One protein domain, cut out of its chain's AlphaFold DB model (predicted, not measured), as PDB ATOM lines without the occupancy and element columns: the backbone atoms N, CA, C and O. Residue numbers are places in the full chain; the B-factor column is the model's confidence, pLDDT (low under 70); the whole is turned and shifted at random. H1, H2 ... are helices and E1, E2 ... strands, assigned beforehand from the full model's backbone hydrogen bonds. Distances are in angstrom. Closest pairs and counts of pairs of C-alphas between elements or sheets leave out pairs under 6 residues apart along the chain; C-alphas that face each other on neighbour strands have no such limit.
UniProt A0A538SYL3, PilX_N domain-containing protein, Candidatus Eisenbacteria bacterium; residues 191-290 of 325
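What this domain is: This is residues 191 to 290 of the 325 residues of the protein "PilX_N domain-containing protein" of Candidatus Eisenbacteria bacterium (UniProt A0A538SYL3). With little regular structure, the chain winds in stacked turns, E1 beside E4 and E2 beside E5, with E3 on a third side; the loop of residues 206 to 244 and helices H1 and H2 lie toward opposite ends. The 100 printed residues hold five named strands, then two named helices, 30 residues, mixed class. It is only just loose, close to compact, with radius of gyration of the C-alphas 15.5 A and spans 44 by 32 by 22 A.

How they stand to each other: Start at E1, residues 196 to 200, parallel to E4, residues 251 to 255; N 198 and O 252 are 2.8 A apart. E2, residues 203 to 205, is parallel to E5, residues 258 to 260; N 204 and O 258 are 3.0 A apart. E3, residues 245 to 247, pairs with no named strand. H1, residues 276 to 279, touches H2, residues 284 to 290; their closest C-alphas, Trp 277 and Gln 284, are 5.4 A apart. In H2 every O i to N i+4 pair is within hydrogen-bond range; H1 is too short for one.

Where its parts are: Find C-alpha 196 at (-41.373, 35.802, 25.776); E1 runs 12.9 A, E4 13.5 A. H2 ends at C-alpha 290, (-12.671, 28.898, 32.625).

The domain as a whole: Links E2 to E3 and E5 to H1 are long; the printed part has no cut. Residues 212 and 214 to 234 have pLDDT under 70.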
ATOM      1  N   ALA A 191     -35.294  32.146  31.151       94.75
ATOM      2  CA  ALA A 191     -35.001  33.560  31.360       94.75
ATOM      3  C   ALA A 191     -34.727  34.275  30.029       94.75
ATOM      4  O   ALA A 191     -33.900  33.826  29.238       94.75
ATOM      5  N   SER A 192     -35.389  35.411  29.803       94.81
ATOM      6  CA  SER A 192     -35.197  36.249  28.612       94.81
ATOM      7  C   SER A 192     -35.103  37.728  28.977       94.81
ATOM      8  O   SER A 192     -35.886  38.226  29.780       94.81
ATOM      9  N   GLY A 193     -34.182  38.464  28.352       94.44
ATOM     10  CA  GLY A 193     -34.083  39.921  28.504       94.44
ATOM     11  C   GLY A 193     -35.171  40.704  27.759       94.44
ATOM     12  O   GLY A 193     -35.300  41.906  27.961       94.44
ATOM     13  N   VAL A 194     -35.947  40.028  26.912       94.94
ATOM     14  CA  VAL A 194     -37.008  40.599  26.069       94.94
ATOM     15  C   VAL A 194     -38.306  39.810  26.236       94.94
ATOM     16  O   VAL A 194     -38.344  38.818  26.972       94.94
ATOM     17  N   ASP A 195     -39.353  40.232  25.527       96.56
ATOM     18  CA  ASP A 195     -40.648  39.552  25.484       96.56
ATOM     19  C   ASP A 195     -40.503  38.045  25.225       96.56
ATOM     20  O   ASP A 195     -39.727  37.598  24.377       96.56
ATOM     21  N   VAL A 196     -41.295  37.253  25.944       95.94
ATOM     22  CA  VAL A 196     -41.373  35.802  25.776       95.94
ATOM     23  C   VAL A 196     -42.740  35.454  25.212       95.94
ATOM     24  O   VAL A 196     -43.768  35.719  25.830       95.94
ATOM     25  N   LYS A 197     -42.766  34.797  24.050       95.25
ATOM     26  CA  LYS A 197     -43.967  34.139  23.530       95.25
ATOM     27  C   LYS A 197     -43.878  32.644  23.829       95.25
ATOM     28  O   LYS A 197     -43.177  31.916  23.133       95.25
ATOM     29  N   PHE A 198     -44.584  32.196  24.862       92.12
ATOM     30  CA  PHE A 198     -44.542  30.822  25.352       92.12
ATOM     31  C   PHE A 198     -45.814  30.070  24.945       92.12
ATOM     32  O   PHE A 198     -46.825  30.077  25.642       92.12
ATOM     33  N   THR A 199     -45.806  29.475  23.750       90.19
ATOM     34  CA  THR A 199     -47.016  28.896  23.142       90.19
ATOM     35  C   THR A 199     -46.814  27.465  22.660       90.19
ATOM     36  O   THR A 199     -45.684  27.026  22.472       90.19
ATOM     37  N   GLY A 200     -47.908  26.759  22.371       84.56
ATOM     38  CA  GLY A 200     -47.870  25.398  21.828       84.56
ATOM     39  C   GLY A 200     -47.985  24.362  22.939       84.56
ATOM     40  O   GLY A 200     -48.878  24.485  23.771       84.56
ATOM     41  N   ASN A 201     -47.109  23.357  22.940       79.44
ATOM     42  CA  ASN A 201     -47.013  22.328  23.983       79.44
ATOM     43  C   ASN A 201     -45.648  22.427  24.691       79.44
ATOM     44  O   ASN A 201     -44.855  21.490  24.668       79.44
ATOM     45  N   ALA A 202     -45.333  23.621  25.201       80.06
ATOM     46  CA  ALA A 202     -44.054  23.941  25.835       80.06
ATOM     47  C   ALA A 202     -44.184  23.950  27.363       80.06
ATOM     48  O   ALA A 202     -45.204  24.391  27.890       80.06
ATOM     49  N   PHE A 203     -43.144  23.499  28.068       80.94
ATOM     50  CA  PHE A 203     -43.139  23.404  29.528       80.94
ATOM     51  C   PHE A 203     -41.868  24.014  30.108       80.94
ATOM     52  O   PHE A 203     -40.781  23.785  29.582       80.94
ATOM     53  N   SER A 204     -42.015  24.806  31.170       84.75
ATOM     54  CA  SER A 204     -40.895  25.370  31.928       84.75
ATOM     55  C   SER A 204     -41.054  25.063  33.413       84.75
ATOM     56  O   SER A 204     -42.108  25.346  33.985       84.75
ATOM     57  N   CYS A 205     -40.008  24.500  34.024       83.12
ATOM     58  CA  CYS A 205     -40.033  24.023  35.403       83.12
ATOM     59  C   CYS A 205     -39.088  24.802  36.312       83.12
ATOM     60  O   CYS A 205     -37.883  24.570  36.311       83.12
ATOM     61  N   GLY A 206     -39.645  25.718  37.098       87.38
ATOM     62  CA  GLY A 206     -38.941  26.500  38.111       87.38
ATOM     63  C   GLY A 206     -38.785  25.803  39.458       87.38
ATOM     64  O   GLY A 206     -38.131  26.360  40.334       87.38
ATOM     65  N   TYR A 207     -39.366  24.621  39.670       85.69
ATOM     66  CA  TYR A 207     -39.174  23.904  40.931       85.69
ATOM     67  C   TYR A 207     -37.764  23.339  41.049       85.69
ATOM     68  O   TYR A 207     -37.121  22.979  40.065       85.69
ATOM     69  N   ASN A 208     -37.266  23.280  42.276       82.88
ATOM     70  CA  ASN A 208     -35.961  22.707  42.544       82.88
ATOM     71  C   ASN A 208     -36.065  21.178  42.597       82.88
ATOM     72  O   ASN A 208     -36.848  20.635  43.379       82.88
ATOM     73  N   HIS A 209     -35.262  20.485  41.794       79.81
ATOM     74  CA  HIS A 209     -35.293  19.030  41.666       79.81
ATOM     75  C   HIS A 209     -34.171  18.361  42.453       79.81
ATOM     76  O   HIS A 209     -33.080  18.901  42.647       79.81
ATOM     77  N   ARG A 210     -34.419  17.123  42.881       75.19
ATOM     78  CA  ARG A 210     -33.381  16.268  43.444       75.19
ATOM     79  C   ARG A 210     -32.327  15.948  42.390       75.19
ATOM     80  O   ARG A 210     -32.608  15.794  41.205       75.19
ATOM     81  N   ILE A 211     -31.108  15.750  42.864       71.62
ATOM     82  CA  ILE A 211     -29.953  15.379  42.047       71.62
ATOM     83  C   ILE A 211     -30.092  14.028  41.329       71.62
ATOM     84  O   ILE A 211     -29.418  13.782  40.336       71.62
ATOM     85  N   ASP A 212     -30.928  13.134  41.853       67.75
ATOM     86  CA  ASP A 212     -31.167  11.793  41.324       67.75
ATOM     87  C   ASP A 212     -32.430  11.712  40.461       67.75
ATOM     88  O   ASP A 212     -32.881  10.609  40.158       67.75
ATOM     89  N   THR A 213     -32.979  12.861  40.057       72.50
ATOM     90  CA  THR A 213     -34.086  12.934  39.096       72.50
ATOM     91  C   THR A 213     -33.653  12.288  37.773       72.50
ATOM     92  O   THR A 213     -32.669  12.740  37.179       72.50
ATOM     93  N   PRO A 214     -34.323  11.213  37.317       66.94
ATOM     94  CA  PRO A 214     -33.992  10.564  36.050       66.94
ATOM     95  C   PRO A 214     -34.103  11.520  34.850       66.94
ATOM     96  O   PRO A 214     -34.923  12.431  34.838       66.94
ATOM     97  N   TYR A 215     -33.284  11.309  33.816       61.88
ATOM     98  CA  TYR A 215     -33.256  12.180  32.630       61.88
ATOM     99  C   TYR A 215     -34.540  12.102  31.781       61.88
ATOM    100  O   TYR A 215     -34.787  12.974  30.952       61.88
ATOM    101  N   ASP A 216     -35.333  11.048  31.968       59.12
ATOM    102  CA  ASP A 216     -36.557  10.736  31.239       59.12
ATOM    103  C   ASP A 216     -37.832  11.070  32.030       59.12
ATOM    104  O   ASP A 216     -38.927  10.718  31.590       59.12
ATOM    105  N   THR A 217     -37.735  11.807  33.146       57.41
ATOM    106  CA  THR A 217     -38.906  12.300  33.902       57.41
ATOM    107  C   THR A 217     -39.660  13.432  33.190       57.41
ATOM    108  O   THR A 217     -40.100  14.393  33.815       57.41
ATOM    109  N   GLY A 218     -39.813  13.343  31.868       52.88
ATOM    110  CA  GLY A 218     -40.350  14.403  31.025       52.88
ATOM    111  C   GLY A 218     -40.688  13.947  29.610       52.88
ATOM    112  O   GLY A 218     -40.110  14.448  28.649       52.88
ATOM    113  N   VAL A 219     -41.619  13.002  29.440       45.91
ATOM    114  CA  VAL A 219     -42.070  12.593  28.098       45.91
ATOM    115  C   VAL A 219     -43.182  13.539  27.618       45.91
ATOM    116  O   VAL A 219     -44.281  13.572  28.170       45.91
ATOM    117  N   ASN A 220     -42.905  14.320  26.566       45.41
ATOM    118  CA  ASN A 220     -43.836  15.243  25.885       45.41
ATOM    119  C   ASN A 220     -44.380  16.431  26.692       45.41
ATOM    120  O   ASN A 220     -45.329  17.076  26.239       45.41
ATOM    121  N   GLY A 221     -43.873  16.708  27.892       44.25
ATOM    122  CA  GLY A 221     -44.468  17.717  28.774       44.25
ATOM    123  C   GLY A 221     -45.916  17.418  29.210       44.25
ATOM    124  O   GLY A 221     -46.423  18.079  30.107       44.25
ATOM    125  N   ARG A 222     -46.581  16.403  28.629       41.59
ATOM    126  CA  ARG A 222     -47.704  15.639  29.186       41.59
ATOM    127  C   ARG A 222     -48.152  14.522  28.242       41.59
ATOM    128  O   ARG A 222     -48.792  14.782  27.225       41.59
ATOM    129  N   ALA A 223     -47.956  13.276  28.658       37.00
ATOM    130  CA  ALA A 223     -48.918  12.195  28.424       37.00
ATOM    131  C   ALA A 223     -48.747  11.110  29.502       37.00
ATOM    132  O   ALA A 223     -48.358   9.988  29.205       37.00
ATOM    133  N   GLY A 224     -49.038  11.472  30.758       43.81
ATOM    134  CA  GLY A 224     -48.816  10.619  31.930       43.81
ATOM    135  C   GLY A 224     -47.343  10.602  32.334       43.81
ATOM    136  O   GLY A 224     -46.491  10.435  31.474       43.81
ATOM    137  N   VAL A 225     -47.054  10.799  33.624       41.34
ATOM    138  CA  VAL A 225     -45.693  10.739  34.199       41.34
ATOM    139  C   VAL A 225     -44.620  11.532  33.402       41.34
ATOM    140  O   VAL A 225     -43.849  10.962  32.638       41.34
ATOM    141  N   GLY A 226     -44.558  12.856  33.561       49.41
ATOM    142  CA  GLY A 226     -43.345  13.662  33.350       49.41
ATOM    143  C   GLY A 226     -43.510  15.199  33.312       49.41
ATOM    144  O   GLY A 226     -43.166  15.817  32.308       49.41
ATOM    145  N   GLY A 227     -44.029  15.843  34.357       50.56
ATOM    146  CA  GLY A 227     -44.118  17.299  34.545       50.56
ATOM    147  C   GLY A 227     -43.632  17.748  35.932       50.56
ATOM    148  O   GLY A 227     -43.290  16.928  36.778       50.56
ATOM    149  N   CYS A 228     -43.607  19.059  36.176       57.59
ATOM    150  CA  CYS A 228     -43.331  19.624  37.497       57.59
ATOM    151  C   CYS A 228     -44.410  19.200  38.504       57.59
ATOM    152  O   CYS A 228     -45.599  19.360  38.229       57.59
ATOM    153  N   ASN A 229     -44.001  18.752  39.691       54.81
ATOM    154  CA  ASN A 229     -44.849  18.374  40.823       54.81
ATOM    155  C   ASN A 229     -45.758  17.162  40.553       54.81
ATOM    156  O   ASN A 229     -46.987  17.243  40.635       54.81
ATOM    157  N   GLU A 230     -45.152  16.017  40.242       61.53
ATOM    158  CA  GLU A 230     -45.900  14.816  39.880       61.53
ATOM    159  C   GLU A 230     -46.152  13.800  40.983       61.53
ATOM    160  O   GLU A 230     -45.322  13.520  41.837       61.53
ATOM    161  N   SER A 231     -47.324  13.174  40.881       53.03
ATOM    162  CA  SER A 231     -47.763  12.083  41.737       53.03
ATOM    163  C   SER A 231     -47.660  10.738  41.000       53.03
ATOM    164  O   SER A 231     -48.025  10.669  39.823       53.03
ATOM    165  N   PRO A 232     -47.242   9.647  41.673       57.62
ATOM    166  CA  PRO A 232     -46.887   9.593  43.094       57.62
ATOM    167  C   PRO A 232     -45.421   9.944  43.403       57.62
ATOM    168  O   PRO A 232     -45.088  10.094  44.577       57.62
ATOM    169  N   GLN A 233     -44.543  10.064  42.401       58.69
ATOM    170  CA  GLN A 233     -43.126  10.386  42.606       58.69
ATOM    171  C   GLN A 233     -42.831  11.872  42.379       58.69
ATOM    172  O   GLN A 233     -42.532  12.293  41.266       58.69
ATOM    173  N   HIS A 234     -42.825  12.630  43.475       69.50
ATOM    174  CA  HIS A 234     -42.363  14.014  43.499       69.50
ATOM    175  C   HIS A 234     -40.829  14.039  43.500       69.50
ATOM    176  O   HIS A 234     -40.185  13.511  44.415       69.50
ATOM    177  N   TRP A 235     -40.234  14.605  42.447       76.88
ATOM    178  CA  TRP A 235     -38.781  14.786  42.331       76.88
ATOM    179  C   TRP A 235     -38.321  16.141  42.858       76.88
ATOM    180  O   TRP A 235     -37.121  16.384  42.955       76.88
ATOM    181  N   GLU A 236     -39.260  17.001  43.223       79.56
ATOM    182  CA  GLU A 236     -39.023  18.324  43.761       79.56
ATOM    183  C   GLU A 236     -38.616  18.238  45.231       79.56
ATOM    184  O   GLU A 236     -39.153  17.450  46.011       79.56
ATOM    185  N   VAL A 237     -37.677  19.084  45.641       80.25
ATOM    186  CA  VAL A 237     -37.280  19.190  47.053       80.25
ATOM    187  C   VAL A 237     -38.210  20.101  47.866       80.25
ATOM    188  O   VAL A 237     -38.070  20.182  49.085       80.25
ATOM    189  N   GLY A 238     -39.146  20.798  47.208       78.25
ATOM    190  CA  GLY A 238     -40.151  21.670  47.833       78.25
ATOM    191  C   GLY A 238     -39.612  22.983  48.413       78.25
ATOM    192  O   GLY A 238     -40.332  23.682  49.123       78.25
ATOM    193  N   THR A 239     -38.339  23.307  48.168       82.94
ATOM    194  CA  THR A 239     -37.683  24.545  48.616       82.94
ATOM    195  C   THR A 239     -36.600  24.974  47.627       82.94
ATOM    196  O   THR A 239     -36.012  24.147  46.930       82.94
ATOM    197  N   GLY A 240     -36.286  26.272  47.591       84.19
ATOM    198  CA  GLY A 240     -35.306  26.813  46.641       84.19
ATOM    199  C   GLY A 240     -35.834  26.903  45.209       84.19
ATOM    200  O   GLY A 240     -35.043  26.975  44.274       84.19
ATOM    201  N   ASP A 241     -37.157  26.882  45.049       87.19
ATOM    202  CA  ASP A 241     -37.814  27.072  43.763       87.19
ATOM    203  C   ASP A 241     -37.536  28.475  43.216       87.19
ATOM    204  O   ASP A 241     -37.424  29.454  43.958       87.19
ATOM    205  N   MET A 242     -37.479  28.566  41.896       90.62
ATOM    206  CA  MET A 242     -37.405  29.807  41.144       90.62
ATOM    207  C   MET A 242     -38.668  30.010  40.316       90.62
ATOM    208  O   MET A 242     -39.587  29.186  40.310       90.62
ATOM    209  N   THR A 243     -38.727  31.129  39.596       94.25
ATOM    210  CA  THR A 243     -39.832  31.350  38.672       94.25
ATOM    211  C   THR A 243     -39.750  30.422  37.463       94.25
ATOM    212  O   THR A 243     -38.659  30.127  36.968       94.25
ATOM    213  N   GLY A 244     -40.905  29.971  36.971       91.19
ATOM    214  CA  GLY A 244     -40.973  29.165  35.754       91.19
ATOM    215  C   GLY A 244     -40.492  29.955  34.537       91.19
ATOM    216  O   GLY A 244     -39.695  29.454  33.745       91.19
ATOM    217  N   ILE A 245     -40.921  31.211  34.404       95.19
ATOM    218  CA  ILE A 245     -40.474  32.108  33.332       95.19
ATOM    219  C   ILE A 245     -40.138  33.482  33.902       95.19
ATOM    220  O   ILE A 245     -41.004  34.163  34.442       95.19
ATOM    221  N   TRP A 246     -38.904  33.928  33.699       97.00
ATOM    222  CA  TRP A 246     -38.470  35.294  33.965       97.00
ATOM    223  C   TRP A 246     -38.314  36.048  32.642       97.00
ATOM    224  O   TRP A 246     -37.633  35.578  31.726       97.00
ATOM    225  N   SER A 247     -38.909  37.232  32.524       97.00
ATOM    226  CA  SER A 247     -38.766  38.074  31.339       97.00
ATOM    227  C   SER A 247     -38.577  39.542  31.697       97.00
ATOM    228  O   SER A 247     -39.299  40.099  32.528       97.00
ATOM    229  N   GLY A 248     -37.635  40.184  31.004       97.06
ATOM    230  CA  GLY A 248     -37.499  41.637  31.026       97.06
ATOM    231  C   GLY A 248     -38.651  42.364  30.323       97.06
ATOM    232  O   GLY A 248     -38.927  43.524  30.618       97.06
ATOM    233  N   GLY A 249     -39.351  41.662  29.431       96.31
ATOM    234  CA  GLY A 249     -40.502  42.147  28.680       96.31
ATOM    235  C   GLY A 249     -41.805  41.438  29.056       96.31
ATOM    236  O   GLY A 249     -41.941  40.848  30.130       96.31
ATOM    237  N   ALA A 250     -42.798  41.511  28.175       96.12
ATOM    238  CA  ALA A 250     -44.083  40.852  28.368       96.12
ATOM    239  C   ALA A 250     -43.972  39.330  28.175       96.12
ATOM    240  O   ALA A 250     -43.284  38.847  27.275       96.12
ATOM    241  N   ILE A 251     -44.712  38.569  28.983       96.38
ATOM    242  CA  ILE A 251     -44.854  37.119  28.823       96.38
ATOM    243  C   ILE A 251     -46.232  36.850  28.227       96.38
ATOM    244  O   ILE A 251     -47.255  37.158  28.830       96.38
ATOM    245  N   ASN A 252     -46.251  36.278  27.027       94.12
ATOM    246  CA  ASN A 252     -47.458  35.886  26.315       94.12
ATOM    247  C   ASN A 252     -47.537  34.362  26.263       94.12
ATOM    248  O   ASN A 252     -46.895  33.733  25.417       94.12
ATOM    249  N   THR A 253     -48.331  33.780  27.158       88.19
ATOM    250  CA  THR A 253     -48.539  32.329  27.238       88.19
ATOM    251  C   THR A 253     -49.807  31.919  26.485       88.19
ATOM    252  O   THR A 253     -50.821  32.613  26.551       88.19
ATOM    253  N   GLY A 254     -49.784  30.796  25.763       86.25
ATOM    254  CA  GLY A 254     -50.966  30.313  25.038       86.25
ATOM    255  C   GLY A 254     -50.897  28.853  24.587       86.25
ATOM    256  O   GLY A 254     -49.850  28.212  24.623       86.25
ATOM    257  N   GLY A 255     -52.023  28.313  24.118       85.12
ATOM    258  CA  GLY A 255     -52.135  26.888  23.785       85.12
ATOM    259  C   GLY A 255     -52.125  26.004  25.036       85.12
ATOM    260  O   GLY A 255     -52.749  26.350  26.033       85.12
ATOM    261  N   ALA A 256     -51.424  24.871  24.972       80.75
ATOM    262  CA  ALA A 256     -51.252  23.926  26.078       80.75
ATOM    263  C   ALA A 256     -49.954  24.167  26.875       80.75
ATOM    264  O   ALA A 256     -49.532  23.301  27.639       80.75
ATOM    265  N   ALA A 257     -49.298  25.315  26.681       84.75
ATOM    266  CA  ALA A 257     -48.039  25.615  27.337       84.75
ATOM    267  C   ALA A 257     -48.230  25.811  28.850       84.75
ATOM    268  O   ALA A 257     -49.180  26.477  29.272       84.75
ATOM    269  N   ASN A 258     -47.317  25.269  29.661       83.62
ATOM    270  CA  ASN A 258     -47.349  25.425  31.113       83.62
ATOM    271  C   ASN A 258     -46.007  25.882  31.693       83.62
ATOM    272  O   ASN A 258     -44.933  25.618  31.162       83.62
ATOM    273  N   ARG A 259     -46.089  26.580  32.815       86.88
ATOM    274  CA  ARG A 259     -44.961  27.129  33.547       86.88
ATOM    275  C   ARG A 259     -45.259  26.938  35.015       86.88
ATOM    276  O   ARG A 259     -46.288  27.408  35.494       86.88
ATOM    277  N   ASP A 260     -44.377  26.231  35.690       85.50
ATOM    278  CA  ASP A 260     -44.493  25.939  37.109       85.50
ATOM    279  C   ASP A 260     -43.278  26.540  37.813       85.50
ATOM    280  O   ASP A 260     -42.208  26.675  37.225       85.50
ATOM    281  N   GLY A 261     -43.451  26.982  39.052       86.12
ATOM    282  CA  GLY A 261     -42.430  27.713  39.795       86.12
ATOM    283  C   GLY A 261     -43.050  28.673  40.800       86.12
ATOM    284  O   GLY A 261     -44.274  28.806  40.887       86.12
ATOM    285  N   THR A 262     -42.198  29.376  41.539       89.69
ATOM    286  CA  THR A 262     -42.615  30.275  42.620       89.69
ATOM    287  C   THR A 262     -42.032  31.679  42.391       89.69
ATOM    288  O   THR A 262     -40.916  31.950  42.834       89.69
ATOM    289  N   PRO A 263     -42.751  32.597  41.708       93.56
ATOM    290  CA  PRO A 263     -44.055  32.414  41.052       93.56
ATOM    291  C   PRO A 263     -43.939  31.722  39.675       93.56
ATOM    292  O   PRO A 263     -42.847  31.662  39.119       93.56
ATOM    293  N   PRO A 264     -45.036  31.260  39.051       89.56
ATOM    294  CA  PRO A 264     -44.994  30.625  37.726       89.56
ATOM    295  C   PRO A 264     -44.366  31.489  36.620       89.56
ATOM    296  O   PRO A 264     -43.671  30.974  35.747       89.56
ATOM    297  N   GLU A 265     -44.573  32.805  36.671       93.75
ATOM    298  CA  GLU A 265     -44.029  33.760  35.705       93.75
ATOM    299  C   GLU A 265     -43.757  35.133  36.344       93.75
ATOM    300  O   GLU A 265     -44.452  35.554  37.272       93.75
ATOM    301  N   GLN A 266     -42.746  35.836  35.831       96.00
ATOM    302  CA  GLN A 266     -42.376  37.208  36.182       96.00
ATOM    303  C   GLN A 266     -42.027  37.988  34.912       96.00
ATOM    304  O   GLN A 266     -40.910  37.895  34.408       96.00
ATOM    305  N   GLY A 267     -42.983  38.758  34.390       95.44
ATOM    306  CA  GLY A 267     -42.773  39.656  33.249       95.44
ATOM    307  C   GLY A 267     -42.411  41.084  33.668       95.44
ATOM    308  O   GLY A 267     -42.595  41.469  34.827       95.44
ATOM    309  N   GLY A 268     -41.915  41.872  32.714       95.56
ATOM    310  CA  GLY A 268     -41.610  43.299  32.865       95.56
ATOM    311  C   GLY A 268     -40.500  43.592  33.874       95.56
ATOM    312  O   GLY A 268     -40.525  44.629  34.535       95.56
ATOM    313  N   GLN A 269     -39.575  42.654  34.065       96.50
ATOM    314  CA  GLN A 269     -38.568  42.749  35.111       96.50
ATOM    315  C   GLN A 269     -37.369  43.613  34.678       96.50
ATOM    316  O   GLN A 269     -36.875  43.497  33.558       96.50
ATOM    317  N   PRO A 270     -36.832  44.472  35.556       94.12
ATOM    318  CA  PRO A 270     -35.676  45.279  35.203       94.12
ATOM    319  C   PRO A 270     -34.394  44.438  35.155       94.12
ATOM    320  O   PRO A 270     -34.130  43.614  36.034       94.12
ATOM    321  N   GLY A 271     -33.554  44.730  34.159       89.81
ATOM    322  CA  GLY A 271     -32.183  44.234  34.046       89.81
ATOM    323  C   GLY A 271     -32.073  42.763  33.637       89.81
ATOM    324  O   GLY A 271     -32.635  41.873  34.269       89.81
ATOM    325  N   PHE A 272     -31.259  42.485  32.624       93.75
ATOM    326  CA  PHE A 272     -30.865  41.126  32.254       93.75
ATOM    327  C   PHE A 272     -29.390  40.891  32.576       93.75
ATOM    328  O   PHE A 272     -28.707  41.801  33.039       93.75
ATOM    329  N   TYR A 273     -28.916  39.667  32.367       93.81
ATOM    330  CA  TYR A 273     -27.507  39.353  32.554       93.81
ATOM    331  C   TYR A 273     -26.630  40.195  31.629       93.81
ATOM    332  O   TYR A 273     -26.898  40.267  30.430       93.81
ATOM    333  N   ALA A 274     -25.557  40.776  32.164       91.50
ATOM    334  CA  ALA A 274     -24.534  41.451  31.358       91.50
ATOM    335  C   ALA A 274     -23.721  40.470  30.490       91.50
ATOM    336  O   ALA A 274     -23.047  40.871  29.540       91.50
ATOM    337  N   GLY A 275     -23.772  39.184  30.842       90.00
ATOM    338  CA  GLY A 275     -23.186  38.082  30.102       90.00
ATOM    339  C   GLY A 275     -23.334  36.755  30.856       90.00
ATOM    340  O   GLY A 275     -23.821  36.725  31.992       90.00
ATOM    341  N   PRO A 276     -22.887  35.640  30.261       88.44
ATOM    342  CA  PRO A 276     -23.029  34.301  30.843       88.44
ATOM    343  C   PRO A 276     -22.306  34.136  32.190       88.44
ATOM    344  O   PRO A 276     -22.715  33.325  33.016       88.44
ATOM    345  N   TRP A 277     -21.272  34.930  32.477       91.00
ATOM    346  CA  TRP A 277     -20.587  34.870  33.772       91.00
ATOM    347  C   TRP A 277     -21.523  35.175  34.946       91.00
ATOM    348  O   TRP A 277     -21.424  34.515  35.977       91.00
ATOM    349  N   GLU A 278     -22.479  36.095  34.781       92.19
ATOM    350  CA  GLU A 278     -23.440  36.408  35.838       92.19
ATOM    351  C   GLU A 278     -24.372  35.233  36.100       92.19
ATOM    352  O   GLU A 278     -24.599  34.920  37.263       92.19
ATOM    353  N   THR A 279     -24.837  34.530  35.055       89.94
ATOM    354  CA  THR A 279     -25.657  33.312  35.220       89.94
ATOM    355  C   THR A 279     -24.922  32.215  35.978       89.94
ATOM    356  O   THR A 279     -25.533  31.475  36.741       89.94
ATOM    357  N   LEU A 280     -23.603  32.131  35.818       89.19
ATOM    358  CA  LEU A 280     -22.768  31.115  36.455       89.19
ATOM    359  C   LEU A 280     -22.227  31.556  37.824       89.19
ATOM    360  O   LEU A 280     -21.488  30.802  38.452       89.19
ATOM    361  N   GLY A 281     -22.555  32.771  38.281       88.75
ATOM    362  CA  GLY A 281     -22.028  33.325  39.532       88.75
ATOM    363  C   GLY A 281     -20.516  33.591  39.501       88.75
ATOM    364  O   GLY A 281     -19.860  33.569  40.543       88.75
ATOM    365  N   LEU A 282     -19.944  33.815  38.317       89.31
ATOM    366  CA  LEU A 282     -18.522  34.072  38.102       89.31
ATOM    367  C   LEU A 282     -18.266  35.551  37.800       89.31
ATOM    368  O   LEU A 282     -19.107  36.257  37.244       89.31
ATOM    369  N   THR A 283     -17.054  36.022  38.101       91.56
ATOM    370  CA  THR A 283     -16.569  37.272  37.505       91.56
ATOM    371  C   THR A 283     -16.331  37.057  36.009       91.56
ATOM    372  O   THR A 283     -16.001  35.948  35.581       91.56
ATOM    373  N   GLN A 284     -16.437  38.120  35.211       91.50
ATOM    374  CA  GLN A 284     -16.166  38.054  33.772       91.50
ATOM    375  C   GLN A 284     -14.771  37.470  33.477       91.50
ATOM    376  O   GLN A 284     -14.631  36.596  32.625       91.50
ATOM    377  N   ALA A 285     -13.749  37.883  34.235       90.06
ATOM    378  CA  ALA A 285     -12.389  37.360  34.100       90.06
ATOM    379  C   ALA A 285     -12.296  35.854  34.412       90.06
ATOM    380  O   ALA A 285     -11.655  35.110  33.671       90.06
ATOM    381  N   ASN A 286     -12.967  35.387  35.471       89.19
ATOM    382  CA  ASN A 286     -12.974  33.966  35.827       89.19
ATOM    383  C   ASN A 286     -13.698  33.123  34.775       89.19
ATOM    384  O   ASN A 286     -13.256  32.020  34.478       89.19
ATOM    385  N   PHE A 287     -14.779  33.643  34.197       89.44
ATOM    386  CA  PHE A 287     -15.505  32.960  33.134       89.44
ATOM    387  C   PHE A 287     -14.640  32.758  31.885       89.44
ATOM    388  O   PHE A 287     -14.522  31.629  31.418       89.44
ATOM    389  N   TYR A 288     -13.972  33.803  31.387       86.81
ATOM    390  CA  TYR A 288     -13.102  33.664  30.211       86.81
ATOM    391  C   TYR A 288     -11.857  32.813  30.482       86.81
ATOM    392  O   TYR A 288     -11.408  32.082  29.605       86.81
ATOM    393  N   SER A 289     -11.337  32.835  31.713       86.38
ATOM    394  CA  SER A 289     -10.297  31.891  32.141       86.38
ATOM    395  C   SER A 289     -10.800  30.439  32.141       86.38
ATOM    396  O   SER A 289     -10.067  29.521  31.778       86.38
ATOM    397  N   TRP A 290     -12.065  30.223  32.512       84.25
ATOM    398  CA  TRP A 290     -12.671  28.898  32.625       84.25
ATOM    399  C   TRP A 290     -13.048  28.270  31.278       84.25
ATOM    400  O   TRP A 290     -12.760  27.092  31.070       84.25
TER     401      TRP A 290